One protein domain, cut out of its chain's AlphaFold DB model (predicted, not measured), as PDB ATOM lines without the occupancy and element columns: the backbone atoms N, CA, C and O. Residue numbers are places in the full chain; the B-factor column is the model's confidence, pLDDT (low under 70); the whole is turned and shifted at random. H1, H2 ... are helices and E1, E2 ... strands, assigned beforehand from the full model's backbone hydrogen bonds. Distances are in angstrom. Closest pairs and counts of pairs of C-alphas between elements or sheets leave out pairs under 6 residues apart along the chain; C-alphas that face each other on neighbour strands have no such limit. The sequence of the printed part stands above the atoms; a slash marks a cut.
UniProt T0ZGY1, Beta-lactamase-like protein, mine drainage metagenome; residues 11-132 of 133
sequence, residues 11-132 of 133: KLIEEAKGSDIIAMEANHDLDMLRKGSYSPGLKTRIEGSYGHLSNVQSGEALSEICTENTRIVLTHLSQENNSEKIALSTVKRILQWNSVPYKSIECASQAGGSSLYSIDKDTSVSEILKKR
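This is residues 11 to 132 of the 133 residues of the protein "Beta-lactamase-like protein" of mine drainage metagenome (UniProt T0ZGY1). A small slab of three parallel strands, E1, E2 and E3, has H4 and H5 packed on one face, and a long tail, residues 117 to 132 with H6 in it, sticks out from this body. The short helices H2 and H3 run side by side past the end of H4 at residue 55, and H1 lies at H4's other end. The printed part has 122 residues, with six named helices and three named strands in the order H1 E1 H2 H3 H4 E2 H5 E3 H6; the sheet's order is E1 E2 E3, and the class is mixed, helices and strands. The whole is loose, with a radius of gyration of the C-alphas of 17.3 A, and elongated, spanning 55 by 35 by 27 A.

The sheet is made of E1, residues 21 to 25, 13.3 A long from C-alpha 21 at (5.327, -41.060, 6.726); E2, residues 71 to 75, 12.9 A; and E3, residues 104 to 107, 10.6 A. H5, residues 84 to 97, is the longest helix, 19.8 A, and H4, residues 55 to 65, measures 15.3 A. The shorter helices are H1, residues 11 to 16, beginning at C-alpha 11 (3.259, -30.035, -7.262); H2, residues 30 to 35; H3, residues 40 to 47; and H6, residues 125 to 130, ending at C-alpha 130 (-6.355, -30.932, 35.363).

E2 is the inner strand, parallel to E1 at 24 degrees, with N 24 and O 73 at 2.9 A, and to E3 at 13 degrees, with N 72 and O 104 at 2.8 A, both within hydrogen-bond range. H4 and H5 on one face of the sheet E1 E2 E3 make two layers, the sheet being one and the helices on one face of it the other. H5 has a height of 9.6 A over the sheet and runs along the strands, at 26 degrees to E3 on the local plane. H4 and H5 touch, closest at the C-alphas of Gly 59 and Val 91, 4.5 A, at a steep tilt of 44 degrees, the same way. E1, H2 H3 H4, E2 and E2, H5, E3 are strand-helix-strand units, two parallel neighbour strands with helices between; the second has a right-handed crossover. H1 touches H4, about perpendicular at 75 degrees, closest at the C-alphas of Ile 13 and Ile 65, 5.9 A. H2 and H3 are close but not clearly touching, closest at the C-alphas of Leu 33 and Lys 43, 6.7 A. Every O i to N i+4 pair is within hydrogen-bond range in H1, H2, H3 and H5, against 6 of 7 in H4 and 1 of 2 in H6.

The C-alphas of Lys 35 and Lys 130 are the two farthest apart, 56.0 A. Without residues 117 to 132, which stand free, the body spans 41 by 30 by 23 A. The printed part has no cut, and the link from E3 to H6, 17 residues, is long. Mean pLDDT of the printed part is 87.4; residues 110 to 112 and 117 to 132 are under 70.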
ATOM      1  N   LYS A  11       3.137 -30.861  -8.463       87.75
ATOM      2  CA  LYS A  11       3.259 -30.035  -7.262       87.75
ATOM      3  C   LYS A  11       3.084 -30.868  -5.992       87.75
ATOM      4  O   LYS A  11       3.856 -30.724  -5.046       87.75
ATOM      5  N   LEU A  12       2.089 -31.750  -5.966       85.25
ATOM      6  CA  LEU A  12       1.866 -32.648  -4.840       85.25
ATOM      7  C   LEU A  12       3.033 -33.622  -4.642       85.25
ATOM      8  O   LEU A  12       3.395 -33.914  -3.502       85.25
ATOM      9  N   ILE A  13       3.628 -34.115  -5.731       88.19
ATOM     10  CA  ILE A  13       4.821 -34.971  -5.668       88.19
ATOM     11  C   ILE A  13       5.979 -34.207  -5.028       88.19
ATOM     12  O   ILE A  13       6.598 -34.720  -4.096       88.19
ATOM     13  N   GLU A  14       6.246 -32.983  -5.486       87.94
ATOM     14  CA  GLU A  14       7.313 -32.136  -4.950       87.94
ATOM     15  C   GLU A  14       7.130 -31.854  -3.456       87.94
ATOM     16  O   GLU A  14       8.076 -32.013  -2.684       87.94
ATOM     17  N   GLU A  15       5.916 -31.496  -3.033       89.38
ATOM     18  CA  GLU A  15       5.613 -31.204  -1.629       89.38
ATOM     19  C   GLU A  15       5.688 -32.450  -0.731       89.38
ATOM     20  O   GLU A  15       6.047 -32.348   0.443       89.38
ATOM     21  N   ALA A  16       5.361 -33.634  -1.257       89.25
ATOM     22  CA  ALA A  16       5.371 -34.875  -0.488       89.25
ATOM     23  C   ALA A  16       6.752 -35.551  -0.428       89.25
ATOM     24  O   ALA A  16       6.973 -36.421   0.428       89.25
ATOM     25  N   LYS A  17       7.666 -35.202  -1.340       91.44
ATOM     26  CA  LYS A  17       8.944 -35.894  -1.535       91.44
ATOM     27  C   LYS A  17       9.788 -35.918  -0.264       91.44
ATOM     28  O   LYS A  17      10.007 -34.898   0.380       91.44
ATOM     29  N   GLY A  18      10.290 -37.102   0.088       86.12
ATOM     30  CA  GLY A  18      11.142 -37.278   1.269       86.12
ATOM     31  C   GLY A  18      10.403 -37.290   2.611       86.12
ATOM     32  O   GLY A  18      11.055 -37.315   3.651       86.12
ATOM     33  N   SER A  19       9.066 -37.315   2.620       91.50
ATOM     34  CA  SER A  19       8.290 -37.462   3.857       91.50
ATOM     35  C   SER A  19       8.633 -38.760   4.609       91.50
ATOM     36  O   SER A  19       8.716 -39.839   4.012       91.50
ATOM     37  N   ASP A  20       8.740 -38.679   5.941       92.56
ATOM     38  CA  ASP A  20       8.978 -39.839   6.819       92.56
ATOM     39  C   ASP A  20       7.792 -40.813   6.863       92.56
ATOM     40  O   ASP A  20       7.963 -42.016   7.084       92.56
ATOM     41  N   ILE A  21       6.572 -40.289   6.720       92.88
ATOM     42  CA  ILE A  21       5.327 -41.060   6.726       92.88
ATOM     43  C   ILE A  21       4.415 -40.530   5.624       92.88
ATOM     44  O   ILE A  21       4.122 -39.337   5.573       92.88
ATOM     45  N   ILE A  22       3.911 -41.431   4.784       94.00
ATOM     46  CA  ILE A  22       2.959 -41.117   3.720       94.00
ATOM     47  C   ILE A  22       1.734 -42.005   3.870       94.00
ATOM     48  O   ILE A  22       1.811 -43.216   3.692       94.00
ATOM     49  N   ALA A  23       0.590 -41.384   4.147       93.38
ATOM     50  CA  ALA A  23      -0.712 -42.007   3.945       93.38
ATOM     51  C   ALA A  23      -1.178 -41.704   2.517       93.38
ATOM     52  O   ALA A  23      -1.383 -40.530   2.196       93.38
ATOM     53  N   MET A  24      -1.301 -42.739   1.687       94.31
ATOM     54  CA  MET A  24      -1.663 -42.662   0.271       94.31
ATOM     55  C   MET A  24      -2.963 -43.431   0.035       94.31
ATOM     56  O   MET A  24      -3.109 -44.570   0.479       94.31
ATOM     57  N   GLU A  25      -3.918 -42.823  -0.653       94.44
ATOM     58  CA  GLU A  25      -5.111 -43.510  -1.137       94.44
ATOM     59  C   GLU A  25      -4.727 -44.604  -2.134       94.44
ATOM     60  O   GLU A  25      -3.936 -44.365  -3.039       94.44
ATOM     61  N   ALA A  26      -5.302 -45.794  -1.977       95.38
ATOM     62  CA  ALA A  26      -5.187 -46.919  -2.900       95.38
ATOM     63  C   ALA A  26      -6.567 -47.573  -3.001       95.38
ATOM     64  O   ALA A  26      -6.858 -48.584  -2.359       95.38
ATOM     65  N   ASN A  27      -7.475 -46.907  -3.708       94.94
ATOM     66  CA  ASN A  27      -8.898 -47.171  -3.571       94.94
ATOM     67  C   ASN A  27      -9.322 -48.453  -4.263       94.94
ATOM     68  O   ASN A  27      -9.969 -49.286  -3.637       94.94
ATOM     69  N   HIS A  28      -8.947 -48.650  -5.519       95.75
ATOM     70  CA  HIS A  28      -9.461 -49.763  -6.306       95.75
ATOM     71  C   HIS A  28      -8.379 -50.451  -7.132       95.75
ATOM     72  O   HIS A  28      -7.384 -49.855  -7.552       95.75
ATOM     73  N   ASP A  29      -8.621 -51.730  -7.388       97.06
ATOM     74  CA  ASP A  29      -8.007 -52.463  -8.478       97.06
ATOM     75  C   ASP A  29      -8.826 -52.248  -9.760       97.06
ATOM     76  O   ASP A  29     -10.058 -52.309  -9.744       97.06
ATOM     77  N   LEU A  30      -8.143 -51.973 -10.873       93.50
ATOM     78  CA  LEU A  30      -8.791 -51.639 -12.145       93.50
ATOM     79  C   LEU A  30      -9.634 -52.803 -12.678       93.50
ATOM     80  O   LEU A  30     -10.744 -52.593 -13.168       93.50
ATOM     81  N   ASP A  31      -9.137 -54.036 -12.568       94.25
ATOM     82  CA  ASP A  31      -9.850 -55.204 -13.081       94.25
ATOM     83  C   ASP A  31     -11.057 -55.538 -12.211       94.25
ATOM     84  O   ASP A  31     -12.128 -55.849 -12.747       94.25
ATOM     85  N   MET A  32     -10.909 -55.443 -10.888       95.62
ATOM     86  CA  MET A  32     -12.032 -55.597  -9.964       95.62
ATOM     87  C   MET A  32     -13.101 -54.538 -10.224       95.62
ATOM     88  O   MET A  32     -14.258 -54.899 -10.402       95.62
ATOM     89  N   LEU A  33     -12.728 -53.258 -10.341       94.19
ATOM     90  CA  LEU A  33     -13.682 -52.178 -10.594       94.19
ATOM     91  C   LEU A  33     -14.441 -52.375 -11.907       94.19
ATOM     92  O   LEU A  33     -15.661 -52.218 -11.954       94.19
ATOM     93  N   ARG A  34     -13.750 -52.770 -12.980       91.50
ATOM     94  CA  ARG A  34     -14.376 -52.996 -14.291       91.50
ATOM     95  C   ARG A  34     -15.342 -54.175 -14.274       91.50
ATOM     96  O   ARG A  34     -16.435 -54.068 -14.836       91.50
ATOM     97  N   LYS A  35     -14.979 -55.271 -13.602       92.38
ATOM     98  CA  LYS A  35     -15.789 -56.502 -13.509       92.38
ATOM     99  C   LYS A  35     -16.832 -56.466 -12.388       92.38
ATOM    100  O   LYS A  35     -17.740 -57.290 -12.392       92.38
ATOM    101  N   GLY A  36     -16.710 -55.525 -11.456       90.00
ATOM    102  CA  GLY A  36     -17.545 -55.411 -10.268       90.00
ATOM    103  C   GLY A  36     -18.999 -55.050 -10.559       90.00
ATOM    104  O   GLY A  36     -19.374 -54.673 -11.673       90.00
ATOM    105  N   SER A  37     -19.819 -55.137  -9.517       90.31
ATOM    106  CA  SER A  37     -21.279 -54.963  -9.539       90.31
ATOM    107  C   SER A  37     -21.746 -53.513  -9.729       90.31
ATOM    108  O   SER A  37     -22.931 -53.266  -9.954       90.31
ATOM    109  N   TYR A  38     -20.834 -52.543  -9.638       91.44
ATOM    110  CA  TYR A  38     -21.167 -51.122  -9.709       91.44
ATOM    111  C   TYR A  38     -21.795 -50.733 -11.052       91.44
ATOM    112  O   TYR A  38     -21.473 -51.282 -12.109       91.44
ATOM    113  N   SER A  39     -22.687 -49.739 -11.022       91.69
ATOM    114  CA  SER A  39     -23.275 -49.204 -12.249       91.69
ATOM    115  C   SER A  39     -22.191 -48.553 -13.123       91.69
ATOM    116  O   SER A  39     -21.213 -48.017 -12.589       91.69
ATOM    117  N   PRO A  40     -22.347 -48.542 -14.461       90.19
ATOM    118  CA  PRO A  40     -21.365 -47.924 -15.352       90.19
ATOM    119  C   PRO A  40     -21.028 -46.474 -14.976       90.19
ATOM    120  O   PRO A  40     -19.858 -46.115 -14.929       90.19
ATOM    121  N   GLY A  41     -22.029 -45.666 -14.609       90.44
ATOM    122  CA  GLY A  41     -21.806 -44.278 -14.191       90.44
ATOM    123  C   GLY A  41     -20.980 -44.147 -12.906       90.44
ATOM    124  O   GLY A  41     -20.153 -43.243 -12.799       90.44
ATOM    125  N   LEU A  42     -21.149 -45.067 -11.949       88.94
ATOM    126  CA  LEU A  42     -20.329 -45.088 -10.738       88.94
ATOM    127  C   LEU A  42     -18.885 -45.501 -11.052       88.94
ATOM    128  O   LEU A  42     -17.962 -44.864 -10.552       88.94
ATOM    129  N   LYS A  43     -18.682 -46.499 -11.925       90.81
ATOM    130  CA  LYS A  43     -17.339 -46.896 -12.387       90.81
ATOM    131  C   LYS A  43     -16.611 -45.723 -13.048       90.81
ATOM    132  O   LYS A  43     -15.501 -45.400 -12.646       90.81
ATOM    133  N   THR A  44     -17.277 -45.016 -13.965       88.06
ATOM    134  CA  THR A  44     -16.718 -43.823 -14.626       88.06
ATOM    135  C   THR A  44     -16.367 -42.715 -13.636       88.06
ATOM    136  O   THR A  44     -15.342 -42.060 -13.790       88.06
ATOM    137  N   ARG A  45     -17.193 -42.494 -12.605       88.56
ATOM    138  CA  ARG A  45     -16.893 -41.498 -11.569       88.56
ATOM    139  C   ARG A  45     -15.661 -41.878 -10.746       88.56
ATOM    140  O   ARG A  45     -14.878 -40.994 -10.428       88.56
ATOM    141  N   ILE A  46     -15.509 -43.156 -10.398       86.75
ATOM    142  CA  ILE A  46     -14.382 -43.650  -9.593       86.75
ATOM    143  C   ILE A  46     -13.069 -43.589 -10.384       86.75
ATOM    144  O   ILE A  46     -12.080 -43.117  -9.835       86.75
ATOM    145  N   GLU A  47     -13.065 -44.011 -11.656       85.56
ATOM    146  CA  GLU A  47     -11.875 -43.966 -12.532       85.56
ATOM    147  C   GLU A  47     -11.535 -42.546 -13.029       85.56
ATOM    148  O   GLU A  47     -10.466 -42.322 -13.596       85.56
ATOM    149  N   GLY A  48     -12.449 -41.583 -12.880       81.44
ATOM    150  CA  GLY A  48     -12.261 -40.220 -13.370       81.44
ATOM    151  C   GLY A  48     -11.217 -39.425 -12.579       81.44
ATOM    152  O   GLY A  48     -10.937 -39.708 -11.419       81.44
ATOM    153  N   SER A  49     -10.713 -38.339 -13.172       76.31
ATOM    154  CA  SER A  49      -9.680 -37.471 -12.573       76.31
ATOM    155  C   SER A  49     -10.076 -36.774 -11.264       76.31
ATOM    156  O   SER A  49      -9.218 -36.188 -10.620       76.31
ATOM    157  N   TYR A  50     -11.359 -36.808 -10.894       76.75
ATOM    158  CA  TYR A  50     -11.906 -36.294  -9.627       76.75
ATOM    159  C   TYR A  50     -12.477 -37.419  -8.743       76.75
ATOM    160  O   TYR A  50     -13.253 -37.163  -7.824       76.75
ATOM    161  N   GLY A  51     -12.203 -38.671  -9.113       85.75
ATOM    162  CA  GLY A  51     -12.611 -39.866  -8.398       85.75
ATOM    163  C   GLY A  51     -11.566 -40.260  -7.367       85.75
ATOM    164  O   GLY A  51     -11.142 -39.452  -6.546       85.75
ATOM    165  N   HIS A  52     -11.139 -41.513  -7.429       91.88
ATOM    166  CA  HIS A  52     -10.237 -42.094  -6.448       91.88
ATOM    167  C   HIS A  52      -8.985 -42.637  -7.123       91.88
ATOM    168  O   HIS A  52      -9.060 -43.172  -8.229       91.88
ATOM    169  N   LEU A  53      -7.836 -42.559  -6.451       93.69
ATOM    170  CA  LEU A  53      -6.616 -43.165  -6.983       93.69
ATOM    171  C   LEU A  53      -6.741 -44.691  -7.032       93.69
ATOM    172  O   LEU A  53      -7.077 -45.348  -6.042       93.69
ATOM    173  N   SER A  54      -6.440 -45.269  -8.192       95.88
ATOM    174  CA  SER A  54      -6.232 -46.711  -8.329       95.88
ATOM    175  C   SER A  54      -4.929 -47.137  -7.650       95.88
ATOM    176  O   SER A  54      -3.986 -46.356  -7.553       95.88
ATOM    177  N   ASN A  55      -4.822 -48.416  -7.281       97.56
ATOM    178  CA  ASN A  55      -3.588 -48.985  -6.720       97.56
ATOM    179  C   ASN A  55      -2.344 -48.717  -7.597       97.56
ATOM    180  O   ASN A  55      -1.231 -48.618  -7.083       97.56
ATOM    181  N   VAL A  56      -2.531 -48.641  -8.921       97.25
ATOM    182  CA  VAL A  56      -1.454 -48.386  -9.887       97.25
ATOM    183  C   VAL A  56      -0.988 -46.938  -9.798       97.25
ATOM    184  O   VAL A  56       0.195 -46.710  -9.563       97.25
ATOM    185  N   GLN A  57      -1.915 -45.980  -9.876       95.81
ATOM    186  CA  GLN A  57      -1.598 -44.551  -9.762       95.81
ATOM    187  C   GLN A  57      -0.916 -44.227  -8.429       95.81
ATOM    188  O   GLN A  57       0.032 -43.448  -8.387       95.81
ATOM    189  N   SER A  58      -1.353 -44.864  -7.340       96.56
ATOM    190  CA  SER A  58      -0.705 -44.732  -6.033       96.56
ATOM    191  C   SER A  58       0.742 -45.221  -6.069       96.56
ATOM    192  O   SER A  58       1.624 -44.565  -5.524       96.56
ATOM    193  N   GLY A  59       1.004 -46.370  -6.702       97.50
ATOM    194  CA  GLY A  59       2.353 -46.924  -6.834       97.50
ATOM    195  C   GLY A  59       3.272 -46.073  -7.712       97.50
ATOM    196  O   GLY A  59       4.449 -45.915  -7.386       97.50
ATOM    197  N   GLU A  60       2.739 -45.502  -8.791       96.81
ATOM    198  CA  GLU A  60       3.454 -44.570  -9.668       96.81
ATOM    199  C   GLU A  60       3.842 -43.303  -8.902       96.81
ATOM    200  O   GLU A  60       5.026 -43.003  -8.789       96.81
ATOM    201  N   ALA A  61       2.879 -42.649  -8.249       95.62
ATOM    202  CA  ALA A  61       3.142 -41.467  -7.431       95.62
ATOM    203  C   ALA A  61       4.156 -41.752  -6.310       95.62
ATOM    204  O   ALA A  61       5.121 -41.016  -6.125       95.62
ATOM    205  N   LEU A  62       3.988 -42.856  -5.574       97.00
ATOM    206  CA  LEU A  62       4.927 -43.246  -4.519       97.00
ATOM    207  C   LEU A  62       6.341 -43.503  -5.058       97.00
ATOM    208  O   LEU A  62       7.297 -43.298  -4.310       97.00
ATOM    209  N   SER A  63       6.489 -43.906  -6.325       97.31
ATOM    210  CA  SER A  63       7.805 -44.119  -6.940       97.31
ATOM    211  C   SER A  63       8.611 -42.829  -7.086       97.31
ATOM    212  O   SER A  63       9.836 -42.872  -7.095       97.31
ATOM    213  N   GLU A  64       7.936 -41.684  -7.160       95.62
ATOM    214  CA  GLU A  64       8.576 -40.371  -7.283       95.62
ATOM    215  C   GLU A  64       8.808 -39.696  -5.923       95.62
ATOM    216  O   GLU A  64       9.671 -38.822  -5.784       95.62
ATOM    217  N   ILE A  65       8.044 -40.119  -4.911       94.38
ATOM    218  CA  ILE A  65       7.980 -39.470  -3.600       94.38
ATOM    219  C   ILE A  65       8.878 -40.165  -2.558       94.38
ATOM    220  O   ILE A  65       9.479 -39.491  -1.714       94.38
ATOM    221  N   CYS A  66       8.943 -41.502  -2.571       96.88
ATOM    222  CA  CYS A  66       9.528 -42.280  -1.476       96.88
ATOM    223  C   CYS A  66      11.063 -42.264  -1.444       96.88
ATOM    224  O   CYS A  66      11.741 -42.201  -2.466       96.88
ATOM    225  N   THR A  67      11.594 -42.396  -0.230       96.00
ATOM    226  CA  THR A  67      13.020 -42.610   0.075       96.00
ATOM    227  C   THR A  67      13.170 -43.790   1.036       96.00
ATOM    228  O   THR A  67      12.169 -44.264   1.581       96.00
ATOM    229  N   GLU A  68      14.396 -44.235   1.348       96.75
ATOM    230  CA  GLU A  68      14.599 -45.347   2.292       96.75
ATOM    231  C   GLU A  68      14.014 -45.111   3.696       96.75
ATOM    232  O   GLU A  68      13.764 -46.071   4.423       96.75
ATOM    233  N   ASN A  69      13.756 -43.856   4.076       95.56
ATOM    234  CA  ASN A  69      13.192 -43.498   5.377       95.56
ATOM    235  C   ASN A  69      11.658 -43.496   5.394       95.56
ATOM    236  O   ASN A  69      11.049 -43.559   6.466       95.56
ATOM    237  N   THR A  70      11.028 -43.471   4.220       96.75
ATOM    238  CA  THR A  70       9.585 -43.302   4.074       96.75
ATOM    239  C   THR A  70       8.821 -44.544   4.531       96.75
ATOM    240  O   THR A  70       9.046 -45.656   4.049       96.75
ATOM    241  N   ARG A  71       7.868 -44.357   5.449       96.44
ATOM    242  CA  ARG A  71       6.880 -45.365   5.860       96.44
ATOM    243  C   ARG A  71       5.558 -45.104   5.150       96.44
ATOM    244  O   ARG A  71       5.006 -44.014   5.253       96.44
ATOM    245  N   ILE A  72       5.040 -46.102   4.448       96.94
ATOM    246  CA  ILE A  72       3.851 -45.978   3.602       96.94
ATOM    247  C   ILE A  72       2.652 -46.622   4.302       96.94
ATOM    248  O   ILE A  72       2.725 -47.758   4.769       96.94
ATOM    249  N   VAL A  73       1.525 -45.919   4.321       96.00
ATOM    250  CA  VAL A  73       0.225 -46.444   4.739       96.00
ATOM    251  C   VAL A  73      -0.739 -46.303   3.573       96.00
ATOM    252  O   VAL A  73      -1.071 -45.193   3.161       96.00
ATOM    253  N   LEU A  74      -1.198 -47.426   3.034       95.81
ATOM    254  CA  LEU A  74      -2.249 -47.442   2.025       95.81
ATOM    255  C   LEU A  74      -3.609 -47.307   2.710       95.81
ATOM    256  O   LEU A  74      -3.919 -48.046   3.645       95.81
ATOM    257  N   THR A  75      -4.415 -46.360   2.249       93.50
ATOM    258  CA  THR A  75      -5.689 -45.977   2.871       93.50
ATOM    259  C   THR A  75      -6.813 -45.906   1.839       93.50
ATOM    260  O   THR A  75      -6.574 -46.016   0.636       93.50
ATOM    261  N   HIS A  76      -8.051 -45.741   2.314       90.12
ATOM    262  CA  HIS A  76      -9.242 -45.531   1.476       90.12
ATOM    263  C   HIS A  76      -9.535 -46.694   0.509       90.12
ATOM    264  O   HIS A  76     -10.051 -46.480  -0.584       90.12
ATOM    265  N   LEU A  77      -9.242 -47.935   0.913       93.31
ATOM    266  CA  LEU A  77      -9.503 -49.129   0.107       93.31
ATOM    267  C   LEU A  77     -11.015 -49.348  -0.079       93.31
ATOM    268  O   LEU A  77     -11.777 -49.388   0.887       93.31
ATOM    269  N   SER A  78     -11.435 -49.553  -1.325       91.94
ATOM    270  CA  SER A  78     -12.783 -49.987  -1.680       91.94
ATOM    271  C   SER A  78     -13.063 -51.368  -1.087       91.94
ATOM    272  O   SER A  78     -12.274 -52.291  -1.272       91.94
ATOM    273  N   GLN A  79     -14.206 -51.519  -0.415       90.06
ATOM    274  CA  GLN A  79     -14.646 -52.811   0.126       90.06
ATOM    275  C   GLN A  79     -14.988 -53.827  -0.977       90.06
ATOM    276  O   GLN A  79     -14.789 -55.022  -0.797       90.06
ATOM    277  N   GLU A  80     -15.501 -53.345  -2.109       89.88
ATOM    278  CA  GLU A  80     -16.002 -54.180  -3.212       89.88
ATOM    279  C   GLU A  80     -14.941 -54.391  -4.297       89.88
ATOM    280  O   GLU A  80     -14.815 -55.477  -4.856       89.88
ATOM    281  N   ASN A  81     -14.164 -53.346  -4.605       94.69
ATOM    282  CA  ASN A  81     -13.257 -53.335  -5.757       94.69
ATOM    283  C   ASN A  81     -11.780 -53.324  -5.354       94.69
ATOM    284  O   ASN A  81     -10.933 -52.878  -6.127       94.69
ATOM    285  N   ASN A  82     -11.461 -53.764  -4.137       95.50
ATOM    286  CA  ASN A  82     -10.084 -53.900  -3.684       95.50
ATOM    287  C   ASN A  82      -9.954 -54.921  -2.548       95.50
ATOM    288  O   ASN A  82     -10.931 -55.415  -1.994       95.50
ATOM    289  N   SER A  83      -8.715 -55.226  -2.181       94.88
ATOM    290  CA  SER A  83      -8.380 -55.869  -0.911       94.88
ATOM    291  C   SER A  83      -6.995 -55.415  -0.467       94.88
ATOM    292  O   SER A  83      -6.169 -55.049  -1.305       94.88
ATOM    293  N   GLU A  84      -6.702 -55.496   0.833       95.25
ATOM    294  CA  GLU A  84      -5.376 -55.147   1.370       95.25
ATOM    295  C   GLU A  84      -4.256 -55.901   0.646       95.25
ATOM    296  O   GLU A  84      -3.246 -55.323   0.251       95.25
ATOM    297  N   LYS A  85      -4.471 -57.197   0.386       96.31
ATOM    298  CA  LYS A  85      -3.512 -58.041  -0.330       96.31
ATOM    299  C   LYS A  85      -3.238 -57.521  -1.742       96.31
ATOM    300  O   LYS A  85      -2.077 -57.476  -2.143       96.31
ATOM    301  N   ILE A  86      -4.281 -57.148  -2.484       97.44
ATOM    302  CA  ILE A  86      -4.142 -56.664  -3.863       97.44
ATOM    303  C   ILE A  86      -3.450 -55.302  -3.870       97.44
ATOM    304  O   ILE A  86      -2.435 -55.165  -4.552       97.44
ATOM    305  N   ALA A  87      -3.910 -54.354  -3.050       97.50
ATOM    306  CA  ALA A  87      -3.306 -53.029  -2.930       97.50
ATOM    307  C   ALA A  87      -1.808 -53.111  -2.594       97.50
ATOM    308  O   ALA A  87      -0.976 -52.578  -3.332       97.50
ATOM    309  N   LEU A  88      -1.446 -53.870  -1.551       97.88
ATOM    310  CA  LEU A  88      -0.048 -54.088  -1.172       97.88
ATOM    311  C   LEU A  88       0.751 -54.736  -2.298       97.88
ATOM    312  O   LEU A  88       1.860 -54.298  -2.580       97.88
ATOM    313  N   SER A  89       0.217 -55.781  -2.936       98.31
ATOM    314  CA  SER A  89       0.937 -56.486  -3.999       98.31
ATOM    315  C   SER A  89       1.209 -55.590  -5.208       98.31
ATOM    316  O   SER A  89       2.324 -55.590  -5.728       98.31
ATOM    317  N   THR A  90       0.227 -54.784  -5.616       98.56
ATOM    318  CA  THR A  90       0.334 -53.889  -6.766       98.56
ATOM    319  C   THR A  90       1.340 -52.780  -6.491       98.56
ATOM    320  O   THR A  90       2.273 -52.614  -7.276       98.56
ATOM    321  N   VAL A  91       1.218 -52.089  -5.353       98.38
ATOM    322  CA  VAL A  91       2.127 -50.992  -4.993       98.38
ATOM    323  C   VAL A  91       3.553 -51.505  -4.786       98.38
ATOM    324  O   VAL A  91       4.486 -50.959  -5.368       98.38
ATOM    325  N   LYS A  92       3.743 -52.600  -4.033       98.44
ATOM    326  CA  LYS A  92       5.078 -53.191  -3.818       98.44
ATOM    327  C   LYS A  92       5.750 -53.582  -5.127       98.44
ATOM    328  O   LYS A  92       6.943 -53.349  -5.278       98.44
ATOM    329  N   ARG A  93       4.997 -54.167  -6.063       98.50
ATOM    330  CA  ARG A  93       5.522 -54.567  -7.373       98.50
ATOM    331  C   ARG A  93       6.004 -53.363  -8.178       98.50
ATOM    332  O   ARG A  93       7.074 -53.447  -8.767       98.50
ATOM    333  N   ILE A  94       5.245 -52.267  -8.193       98.56
ATOM    334  CA  ILE A  94       5.631 -51.041  -8.909       98.56
ATOM    335  C   ILE A  94       6.893 -50.432  -8.285       98.56
ATOM    336  O   ILE A  94       7.864 -50.185  -8.997       98.56
ATOM    337  N   LEU A  95       6.934 -50.292  -6.956       98.31
ATOM    338  CA  LEU A  95       8.118 -49.780  -6.253       98.31
ATOM    339  C   LEU A  95       9.352 -50.660  -6.494       98.31
ATOM    340  O   LEU A  95      10.436 -50.147  -6.754       98.31
ATOM    341  N   GLN A  96       9.187 -51.987  -6.469       98.12
ATOM    342  CA  GLN A  96      10.266 -52.928  -6.765       98.12
ATOM    343  C   GLN A  96      10.762 -52.790  -8.207       98.12
ATOM    344  O   GLN A  96      11.969 -52.759  -8.433       98.12
ATOM    345  N   TRP A  97       9.848 -52.702  -9.177       98.19
ATOM    346  CA  TRP A  97      10.190 -52.535 -10.590       98.19
ATOM    347  C   TRP A  97      10.991 -51.252 -10.830       98.19
ATOM    348  O   TRP A  97      11.977 -51.261 -11.563       98.19
ATOM    349  N   ASN A  98      10.611 -50.169 -10.151       98.00
ATOM    350  CA  ASN A  98      11.283 -48.875 -10.231       98.00
ATOM    351  C   ASN A  98      12.514 -48.764  -9.311       98.00
ATOM    352  O   ASN A  98      13.140 -47.710  -9.261       98.00
ATOM    353  N   SER A  99      12.886 -49.834  -8.597       98.06
ATOM    354  CA  SER A  99      14.002 -49.848  -7.634       98.06
ATOM    355  C   SER A  99      13.902 -48.761  -6.551       98.06
ATOM    356  O   SER A  99      14.912 -48.216  -6.110       98.06
ATOM    357  N   VAL A 100      12.681 -48.447  -6.113       97.75
ATOM    358  CA  VAL A 100      12.406 -47.390  -5.133       97.75
ATOM    359  C   VAL A 100      12.499 -47.963  -3.717       97.75
ATOM    360  O   VAL A 100      11.733 -48.874  -3.377       97.75
ATOM    361  N   PRO A 101      13.409 -47.458  -2.866       96.69
ATOM    362  CA  PRO A 101      13.502 -47.895  -1.483       96.69
ATOM    363  C   PRO A 101      12.378 -47.288  -0.636       96.69
ATOM    364  O   PRO A 101      11.885 -46.193  -0.899       96.69
ATOM    365  N   TYR A 102      11.990 -48.004   0.417       97.31
ATOM    366  CA  TYR A 102      11.076 -47.530   1.453       97.31
ATOM    367  C   TYR A 102      11.320 -48.309   2.748       97.31
ATOM    368  O   TYR A 102      11.811 -49.439   2.726       97.31
ATOM    369  N   LYS A 103      10.953 -47.719   3.886       97.06
ATOM    370  CA  LYS A 103      11.181 -48.304   5.213       97.06
ATOM    371  C   LYS A 103      10.187 -49.411   5.546       97.06
ATOM    372  O   LYS A 103      10.563 -50.468   6.044       97.06
ATOM    373  N   SER A 104       8.904 -49.154   5.316       96.69
ATOM    374  CA  SER A 104       7.821 -50.111   5.553       96.69
ATOM    375  C   SER A 104       6.583 -49.729   4.751       96.69
ATOM    376  O   SER A 104       6.417 -48.568   4.382       96.69
ATOM    377  N   ILE A 105       5.700 -50.695   4.507       96.88
ATOM    378  CA  ILE A 105       4.398 -50.462   3.879       96.88
ATOM    379  C   ILE A 105       3.335 -51.359   4.512       96.88
ATOM    380  O   ILE A 105       3.540 -52.569   4.644       96.88
ATOM    381  N   GLU A 106       2.204 -50.767   4.871       95.19
ATOM    382  CA  GLU A 106       1.030 -51.454   5.414       95.19
ATOM    383  C   GLU A 106      -0.270 -50.853   4.863       95.19
ATOM    384  O   GLU A 106      -0.255 -49.806   4.213       95.19
ATOM    385  N   CYS A 107      -1.397 -51.515   5.114       93.56
ATOM    386  CA  CYS A 107      -2.724 -50.961   4.866       93.56
ATOM    387  C   CYS A 107      -3.347 -50.519   6.188       93.56
ATOM    388  O   CYS A 107      -3.284 -51.258   7.165       93.56
ATOM    389  N   ALA A 108      -4.016 -49.368   6.184       88.25
ATOM    390  CA  ALA A 108      -4.965 -49.012   7.226       88.25
ATOM    391  C   ALA A 108      -6.382 -49.174   6.683       88.25
ATOM    392  O   ALA A 108      -6.918 -48.297   5.997       88.25
ATOM    393  N   SER A 109      -6.980 -50.331   6.961       74.75
ATOM    394  CA  SER A 109      -8.388 -50.574   6.667       74.75
ATOM    395  C   SER A 109      -9.287 -50.037   7.775       74.75
ATOM    396  O   SER A 109      -8.847 -49.749   8.891       74.75
ATOM    397  N   GLN A 110     -10.583 -49.951   7.471       68.44
ATOM    398  CA  GLN A 110     -11.613 -49.548   8.432       68.44
ATOM    399  C   GLN A 110     -11.665 -50.453   9.678       68.44
ATOM    400  O   GLN A 110     -12.155 -50.016  10.714       68.44
ATOM    401  N   ALA A 111     -11.158 -51.689   9.589       65.38
ATOM    402  CA  ALA A 111     -11.113 -52.640  10.698       65.38
ATOM    403  C   ALA A 111      -9.759 -52.671  11.432       65.38
ATOM    404  O   ALA A 111      -9.730 -52.977  12.622       65.38
ATOM    405  N   GLY A 112      -8.651 -52.390  10.738       63.69
ATOM    406  CA  GLY A 112      -7.295 -52.612  11.254       63.69
ATOM    407  C   GLY A 112      -6.549 -51.368  11.739       63.69
ATOM    408  O   GLY A 112      -5.638 -51.507  12.551       63.69
ATOM    409  N   GLY A 113      -6.919 -50.161  11.289       71.12
ATOM    410  CA  GLY A 113      -6.117 -48.956  11.553       71.12
ATOM    411  C   GLY A 113      -4.664 -49.093  11.064       71.12
ATOM    412  O   GLY A 113      -4.337 -50.013  10.322       71.12
ATOM    413  N   SER A 114      -3.784 -48.167  11.449       78.50
ATOM    414  CA  SER A 114      -2.337 -48.267  11.190       78.50
ATOM    415  C   SER A 114      -1.606 -48.664  12.470       78.50
ATOM    416  O   SER A 114      -1.981 -48.223  13.557       78.50
ATOM    417  N   SER A 115      -0.533 -49.445  12.342       79.56
ATOM    418  CA  SER A 115       0.329 -49.806  13.472       79.56
ATOM    419  C   SER A 115       1.295 -48.684  13.875       79.56
ATOM    420  O   SER A 115       1.960 -48.778  14.905       79.56
ATOM    421  N   LEU A 116       1.372 -47.601  13.088       74.50
ATOM    422  CA  LEU A 116       2.336 -46.515  13.289       74.50
ATOM    423  C   LEU A 116       2.117 -45.705  14.569       74.50
ATOM    424  O   LEU A 116       3.059 -45.059  15.031       74.50
ATOM    425  N   TYR A 117       0.902 -45.698  15.118       65.00
ATOM    426  CA  TYR A 117       0.583 -44.940  16.321       65.00
ATOM    427  C   TYR A 117      -0.484 -45.652  17.155       65.00
ATOM    428  O   TYR A 117      -1.587 -45.911  16.675       65.00
ATOM    429  N   SER A 118      -0.170 -45.929  18.418       65.69
ATOM    430  CA  SER A 118      -1.122 -46.416  19.415       65.69
ATOM    431  C   SER A 118      -1.482 -45.291  20.380       65.69
ATOM    432  O   SER A 118      -0.604 -44.611  20.906       65.69
ATOM    433  N   ILE A 119      -2.776 -45.106  20.639       66.50
ATOM    434  CA  ILE A 119      -3.228 -44.292  21.771       66.50
ATOM    435  C   ILE A 119      -3.208 -45.202  22.997       66.50
ATOM    436  O   ILE A 119      -3.996 -46.150  23.068       66.50
ATOM    437  N   ASP A 120      -2.333 -44.914  23.958       68.44
ATOM    438  CA  ASP A 120      -2.379 -45.571  25.260       68.44
ATOM    439  C   ASP A 120      -3.724 -45.244  25.921       68.44
ATOM    440  O   ASP A 120      -4.038 -44.088  26.219       68.44
ATOM    441  N   LYS A 121      -4.552 -46.272  26.139       56.75
ATOM    442  CA  LYS A 121      -5.885 -46.134  26.756       56.75
ATOM    443  C   LYS A 121      -5.844 -45.685  28.225       56.75
ATOM    444  O   LYS A 121      -6.906 -45.470  28.804       56.75
ATOM    445  N   ASP A 122      -4.660 -45.496  28.803       54.66
ATOM    446  CA  ASP A 122      -4.474 -45.169  30.218       54.66
ATOM    447  C   ASP A 122      -4.478 -43.672  30.544       54.66
ATOM    448  O   ASP A 122      -4.442 -43.303  31.718       54.66
ATOM    449  N   THR A 123      -4.620 -42.777  29.560       54.28
ATOM    450  CA  THR A 123      -4.883 -41.370  29.900       54.28
ATOM    451  C   THR A 123      -6.357 -41.203  30.259       54.28
ATOM    452  O   THR A 123      -7.211 -40.964  29.402       54.28
ATOM    453  N   SER A 124      -6.672 -41.330  31.548       55.91
ATOM    454  CA  SER A 124      -7.990 -40.978  32.074       55.91
ATOM    455  C   SER A 124      -8.339 -39.547  31.649       55.91
ATOM    456  O   SER A 124      -7.554 -38.620  31.851       55.91
ATOM    457  N   VAL A 125      -9.550 -39.338  31.117       59.91
ATOM    458  CA  VAL A 125     -10.095 -38.010  30.747       59.91
ATOM    459  C   VAL A 125      -9.932 -36.986  31.889       59.91
ATOM    460  O   VAL A 125      -9.799 -35.784  31.658       59.91
ATOM    461  N   SER A 126      -9.868 -37.472  33.131       56.62
ATOM    462  CA  SER A 126      -9.632 -36.676  34.335       56.62
ATOM    463  C   SER A 126      -8.251 -35.995  34.406       56.62
ATOM    464  O   SER A 126      -8.147 -34.919  34.998       56.62
ATOM    465  N   GLU A 127      -7.203 -36.542  33.782       54.75
ATOM    466  CA  GLU A 127      -5.861 -35.937  33.773       54.75
ATOM    467  C   GLU A 127      -5.742 -34.793  32.761       54.75
ATOM    468  O   GLU A 127      -5.081 -33.785  33.026       54.75
ATOM    469  N   ILE A 128      -6.456 -34.893  31.636       57.47
ATOM    470  CA  ILE A 128      -6.487 -33.863  30.587       57.47
ATOM    471  C   ILE A 128      -7.163 -32.582  31.105       57.47
ATOM    472  O   ILE A 128      -6.719 -31.474  30.806       57.47
ATOM    473  N   LEU A 129      -8.195 -32.718  31.943       54.00
ATOM    474  CA  LEU A 129      -8.916 -31.579  32.526       54.00
ATOM    475  C   LEU A 129      -8.145 -30.873  33.654       54.00
ATOM    476  O   LEU A 129      -8.386 -29.693  33.903       54.00
ATOM    477  N   LYS A 130      -7.189 -31.545  34.311       52.44
ATOM    478  CA  LYS A 130      -6.355 -30.932  35.363       52.44
ATOM    479  C   LYS A 130      -5.240 -30.035  34.819       52.44
ATOM    480  O   LYS A 130      -4.822 -29.127  35.524       52.44
ATOM    481  N   LYS A 131      -4.798 -30.233  33.572       51.75
ATOM    482  CA  LYS A 131      -3.754 -29.410  32.925       51.75
ATOM    483  C   LYS A 131      -4.265 -28.089  32.322       51.75
ATOM    484  O   LYS A 131      -3.502 -27.390  31.665       51.75
ATOM    485  N   ARG A 132      -5.545 -27.746  32.522       47.09
ATOM    486  CA  ARG A 132      -6.171 -26.486  32.068       47.09
ATOM    487  C   ARG A 132      -6.443 -25.477  33.199       47.09
ATOM    488  O   ARG A 132      -7.268 -24.586  33.012       47.09
TER     489      ARG A 132